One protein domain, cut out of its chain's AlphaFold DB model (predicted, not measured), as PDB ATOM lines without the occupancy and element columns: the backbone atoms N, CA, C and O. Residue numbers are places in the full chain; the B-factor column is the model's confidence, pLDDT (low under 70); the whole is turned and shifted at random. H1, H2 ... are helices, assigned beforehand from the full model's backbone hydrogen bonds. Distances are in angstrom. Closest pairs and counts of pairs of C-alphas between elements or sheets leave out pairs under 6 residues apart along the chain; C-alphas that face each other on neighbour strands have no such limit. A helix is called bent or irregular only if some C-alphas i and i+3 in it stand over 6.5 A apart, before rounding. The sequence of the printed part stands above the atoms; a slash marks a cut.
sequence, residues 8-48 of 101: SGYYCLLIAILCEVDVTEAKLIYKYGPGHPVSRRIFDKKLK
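This is residues 8 to 48 of the 101 residues of an uncharacterized protein of Lachnospiraceae bacterium (UniProt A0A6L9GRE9). The domain is three short helices, with H2 touching both of the others: H2 and H3 make a helical hairpin, and H1, the longest helix, crosses H2 nearly at right angles, with its closest C-alpha only 8.1 A from H3. The contacts run from H1 to H2 and from H2 to H3, and tight links join the three. The printed part has 41 residues with three named helices, in the order H1, H2, H3, and no named strand; the class is all helix. The whole is compact, with a radius of gyration of the C-alphas of 9.2 A, yet elongated in outline, spanning 27 by 17 by 13 A.

Begin with the longest helix, H1, residues 8 to 19, and look at its residues 11 to 16, which alone touch H2, residues 23 to 32. The closest C-alphas of the two are those of Ala 16 and Ala 26, 5.2 A apart. Their lines stand about perpendicular, at 74 degrees, and their centres are 8.6 A apart. From H2, go on to H3, residues 37 to 46, which touches it; the closest C-alphas are those of Ile 29 and Ser 39, 5.2 A apart. These two helices form a helical hairpin, running opposite ways at a steep tilt of 38 degrees, with centres 10.9 A apart. H1 and H3 are only just apart, with their closest C-alphas 8.1 A from each other. In the backbones of H1, H2 and H3, every O i to N i+4 pair is within hydrogen-bond range.

Find C-alpha 8 at (90.138, 116.841, 95.913); from there H1 runs 16.0 A through residues 8 to 19, to C-alpha 19 at (93.855, 127.150, 84.199). H2 holds residues 23 to 32, from Val 23 to Tyr 32, and measures 14.3 A from first to last C-alpha. H3 takes residues 37 to 46, from Pro 37 to Lys 46, over 14.6 A; look for its last C-alpha at (91.137, 128.190, 75.411). None of the three helices is bent.

The two C-alphas farthest apart are those of Ser 8 and Lys 48, the first and last printed residues, at 28.8 A. The printed part has no cut. Look at residues 20 to 22 for the tight link from H1 to H2, and at residues 33 to 36 for the tight link from H2 to H3; there is no long link. In the B-factor column you will find a mean pLDDT of 89.8 for the printed part, with means of 93 in H1, 93 in H2 and 86 in H3; no printed residue is under 70.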
ATOM      1  N   SER A   8      90.364 116.847  97.366       89.06
ATOM      2  CA  SER A   8      90.138 116.841  95.913       89.06
ATOM      3  C   SER A   8      89.360 118.073  95.445       89.06
ATOM      4  O   SER A   8      89.558 118.545  94.324       89.06
ATOM      5  N   GLY A   9      88.519 118.637  96.321       89.81
ATOM      6  CA  GLY A   9      87.848 119.914  96.088       89.81
ATOM      7  C   GLY A   9      88.822 121.089  95.969       89.81
ATOM      8  O   GLY A   9      88.702 121.872  95.027       89.81
ATOM      9  N   TYR A  10      89.821 121.178  96.856       93.12
ATOM     10  CA  TYR A  10      90.837 122.236  96.823       93.12
ATOM     11  C   TYR A  10      91.702 122.148  95.567       93.12
ATOM     12  O   TYR A  10      91.945 123.166  94.924       93.12
ATOM     13  N   TYR A  11      92.101 120.943  95.150       92.88
ATOM     14  CA  TYR A  11      92.850 120.776  93.902       92.88
ATOM     15  C   TYR A  11      92.029 121.163  92.671       92.88
ATOM     16  O   TYR A  11      92.541 121.854  91.793       92.88
ATOM     17  N   CYS A  12      90.750 120.781  92.611       93.56
ATOM     18  CA  CYS A  12      89.872 121.214  91.522       93.56
ATOM     19  C   CYS A  12      89.690 122.739  91.516       93.56
ATOM     20  O   CYS A  12      89.669 123.337  90.445       93.56
ATOM     21  N   LEU A  13      89.604 123.378  92.686       94.19
ATOM     22  CA  LEU A  13      89.533 124.836  92.793       94.19
ATOM     23  C   LEU A  13      90.823 125.506  92.298       94.19
ATOM     24  O   LEU A  13      90.755 126.450  91.515       94.19
ATOM     25  N   LEU A  14      91.992 124.997  92.699       95.00
ATOM     26  CA  LEU A  14      93.287 125.494  92.224       95.00
ATOM     27  C   LEU A  14      93.424 125.345  90.706       95.00
ATOM     28  O   LEU A  14      93.850 126.284  90.045       95.00
ATOM     29  N   ILE A  15      93.021 124.202  90.144       94.19
ATOM     30  CA  ILE A  15      93.023 123.987  88.691       94.19
ATOM     31  C   ILE A  15      92.078 124.975  88.001       94.19
ATOM     32  O   ILE A  15      92.477 125.589  87.020       94.19
ATOM     33  N   ALA A  16      90.859 125.169  88.510       94.19
ATOM     34  CA  ALA A  16      89.902 126.111  87.929       94.19
ATOM     35  C   ALA A  16      90.463 127.541  87.855       94.19
ATOM     36  O   ALA A  16      90.355 128.190  86.818       94.19
ATOM     37  N   ILE A  17      91.115 128.000  88.929       93.25
ATOM     38  CA  ILE A  17      91.715 129.339  89.001       93.25
ATOM     39  C   ILE A  17      92.948 129.444  88.097       93.25
ATOM     40  O   ILE A  17      93.039 130.366  87.296       93.25
ATOM     41  N   LEU A  18      93.899 128.512  88.211       92.31
ATOM     42  CA  LEU A  18      95.182 128.590  87.501       92.31
ATOM     43  C   LEU A  18      95.057 128.321  85.998       92.31
ATOM     44  O   LEU A  18      95.866 128.817  85.220       92.31
ATOM     45  N   CYS A  19      94.084 127.505  85.595       89.19
ATOM     46  CA  CYS A  19      93.855 127.150  84.199       89.19
ATOM     47  C   CYS A  19      92.687 127.913  83.562       89.19
ATOM     48  O   CYS A  19      92.400 127.675  82.393       89.19
ATOM     49  N   GLU A  20      92.007 128.784  84.315       90.75
ATOM     50  CA  GLU A  20      90.831 129.540  83.861       90.75
ATOM     51  C   GLU A  20      89.734 128.646  83.246       90.75
ATOM     52  O   GLU A  20      89.113 128.966  82.223       90.75
ATOM     53  N   VAL A  21      89.501 127.489  83.867       91.94
ATOM     54  CA  VAL A  21      88.516 126.484  83.440       91.94
ATOM     55  C   VAL A  21      87.350 126.414  84.418       91.94
ATOM     56  O   VAL A  21      87.483 126.757  85.594       91.94
ATOM     57  N   ASP A  22      86.192 125.946  83.951       92.38
ATOM     58  CA  ASP A  22      85.055 125.757  84.849       92.38
ATOM     59  C   ASP A  22      85.266 124.569  85.811       92.38
ATOM     60  O   ASP A  22      86.189 123.762  85.681       92.38
ATOM     61  N   VAL A  23      84.387 124.444  86.810       91.00
ATOM     62  CA  VAL A  23      84.485 123.380  87.822       91.00
ATOM     63  C   VAL A  23      84.403 121.983  87.195       91.00
ATOM     64  O   VAL A  23      85.026 121.049  87.690       91.00
ATOM     65  N   THR A  24      83.647 121.801  86.114       92.06
ATOM     66  CA  THR A  24      83.508 120.506  85.433       92.06
ATOM     67  C   THR A  24      84.793 120.145  84.697       92.06
ATOM     68  O   THR A  24      85.303 119.033  84.844       92.06
ATOM     69  N   GLU A  25      85.347 121.093  83.953       93.88
ATOM     70  CA  GLU A  25      86.619 120.974  83.249       93.88
ATOM     71  C   GLU A  25      87.780 120.732  84.221       93.88
ATOM     72  O   GLU A  25      88.569 119.806  84.018       93.88
ATOM     73  N   ALA A  26      87.831 121.465  85.336       94.38
ATOM     74  CA  ALA A  26      88.825 121.266  86.386       94.38
ATOM     75  C   ALA A  26      88.777 119.850  86.972       94.38
ATOM     76  O   ALA A  26      89.816 119.211  87.148       94.38
ATOM     77  N   LYS A  27      87.574 119.312  87.217       93.62
ATOM     78  CA  LYS A  27      87.399 117.929  87.690       93.62
ATOM     79  C   LYS A  27      87.894 116.907  86.669       93.62
ATOM     80  O   LYS A  27      88.476 115.892  87.055       93.62
ATOM     81  N   LEU A  28      87.672 117.149  85.375       93.12
ATOM     82  CA  LEU A  28      88.184 116.286  84.306       93.12
ATOM     83  C   LEU A  28      89.716 116.329  84.248       93.12
ATOM     84  O   LEU A  28      90.346 115.273  84.175       93.12
ATOM     85  N   ILE A  29      90.309 117.520  84.350       93.69
ATOM     86  CA  ILE A  29      91.765 117.708  84.364       93.69
ATOM     87  C   ILE A  29      92.387 117.046  85.596       93.69
ATOM     88  O   ILE A  29      93.357 116.308  85.449       93.69
ATOM     89  N   TYR A  30      91.810 117.228  86.788       93.25
ATOM     90  CA  TYR A  30      92.263 116.562  88.013       93.25
ATOM     91  C   TYR A  30      92.211 115.035  87.880       93.25
ATOM     92  O   TYR A  30      93.162 114.334  88.218       93.25
ATOM     93  N   LYS A  31      91.107 114.508  87.335       92.06
ATOM     94  CA  LYS A  31      90.884 113.065  87.200       92.06
ATOM     95  C   LYS A  31      91.843 112.397  86.217       92.06
ATOM     96  O   LYS A  31      92.302 111.288  86.484       92.06
ATOM     97  N   TYR A  32      92.064 113.011  85.057       92.44
ATOM     98  CA  TYR A  32      92.806 112.387  83.959       92.44
ATOM     99  C   TYR A  32      94.248 112.889  83.826       92.44
ATOM    100  O   TYR A  32      95.058 112.257  83.149       92.44
ATOM    101  N   GLY A  33      94.576 114.008  84.467       90.75
ATOM    102  CA  GLY A  33      95.840 114.714  84.310       90.75
ATOM    103  C   GLY A  33      95.886 115.590  83.050       90.75
ATOM    104  O   GLY A  33      95.092 115.410  82.122       90.75
ATOM    105  N   PRO A  34      96.842 116.533  82.972       87.81
ATOM    106  CA  PRO A  34      96.950 117.487  81.862       87.81
ATOM    107  C   PRO A  34      97.353 116.838  80.527       87.81
ATOM    108  O   PRO A  34      96.976 117.319  79.464       87.81
ATOM    109  N   GLY A  35      98.077 115.713  80.557       87.19
ATOM    110  CA  GLY A  35      98.515 115.006  79.348       87.19
ATOM    111  C   GLY A  35      97.415 114.215  78.630       87.19
ATOM    112  O   GLY A  35      97.630 113.760  77.506       87.19
ATOM    113  N   HIS A  36      96.250 114.036  79.255       92.94
ATOM    114  CA  HIS A  36      95.176 113.214  78.708       92.94
ATOM    115  C   HIS A  36      94.446 113.915  77.545       92.94
ATOM    116  O   HIS A  36      94.225 115.126  77.623       92.94
ATOM    117  N   PRO A  37      93.983 113.193  76.501       90.75
ATOM    118  CA  PRO A  37      93.319 113.804  75.344       90.75
ATOM    119  C   PRO A  37      92.113 114.689  75.689       90.75
ATOM    120  O   PRO A  37      91.884 115.702  75.037       90.75
ATOM    121  N   VAL A  38      91.348 114.326  76.725       91.00
ATOM    122  CA  VAL A  38      90.214 115.139  77.208       91.00
ATOM    123  C   VAL A  38      90.692 116.478  77.770       91.00
ATOM    124  O   VAL A  38      90.145 117.512  77.406       91.00
ATOM    125  N   SER A  39      91.727 116.458  78.608       91.44
ATOM    126  CA  SER A  39      92.306 117.661  79.210       91.44
ATOM    127  C   SER A  39      92.945 118.554  78.150       91.44
ATOM    128  O   SER A  39      92.708 119.755  78.144       91.44
ATOM    129  N   ARG A  40      93.664 117.965  77.183       88.38
ATOM    130  CA  ARG A  40      94.217 118.708  76.040       88.38
ATOM    131  C   ARG A  40      93.137 119.441  75.257       88.38
ATOM    132  O   ARG A  40      93.266 120.635  75.053       88.38
ATOM    133  N   ARG A  41      92.018 118.779  74.937       86.81
ATOM    134  CA  ARG A  41      90.892 119.432  74.244       86.81
ATOM    135  C   ARG A  41      90.311 120.622  75.008       86.81
ATOM    136  O   ARG A  41      89.785 121.527  74.371       86.81
ATOM    137  N   ILE A  42      90.342 120.602  76.341       89.19
ATOM    138  CA  ILE A  42      89.901 121.736  77.164       89.19
ATOM    139  C   ILE A  42      90.868 122.912  76.972       89.19
ATOM    140  O   ILE A  42      90.430 124.010  76.634       89.19
ATOM    141  N   PHE A  43      92.177 122.673  77.086       84.75
ATOM    142  CA  PHE A  43      93.197 123.705  76.870       84.75
ATOM    143  C   PHE A  43      93.223 124.229  75.428       84.75
ATOM    144  O   PHE A  43      93.287 125.436  75.212       84.75
ATOM    145  N   ASP A  44      93.082 123.350  74.435       80.75
ATOM    146  CA  ASP A  44      93.076 123.719  73.017       80.75
ATOM    147  C   ASP A  44      91.930 124.685  72.683       80.75
ATOM    148  O   ASP A  44      92.098 125.599  71.879       80.75
ATOM    149  N   LYS A  45      90.757 124.517  73.312       79.06
ATOM    150  CA  LYS A  45      89.635 125.456  73.151       79.06
ATOM    151  C   LYS A  45      89.970 126.847  73.679       79.06
ATOM    152  O   LYS A  45      89.521 127.821  73.090       79.06
ATOM    153  N   LYS A  46      90.735 126.929  74.770       75.31
ATOM    154  CA  LYS A  46      91.137 128.190  75.411       75.31
ATOM    155  C   LYS A  46      92.244 128.909  74.646       75.31
ATOM    156  O   LYS A  46      92.297 130.129  74.667       75.31
ATOM    157  N   LEU A  47      93.098 128.163  73.945       74.94
ATOM    158  CA  LEU A  47      94.170 128.727  73.123       74.94
ATOM    159  C   LEU A  47      93.675 129.366  71.818       74.94
ATOM    160  O   LEU A  47      94.471 129.994  71.122       74.94
ATOM    161  N   LYS A  48      92.394 129.221  71.459       76.75
ATOM    162  CA  LYS A  48      91.844 129.861  70.261       76.75
ATOM    163  C   LYS A  48      91.843 131.377  70.419       76.75
ATOM    164  O   LYS A  48      91.264 131.908  71.361       76.75
TER     165      LYS A  48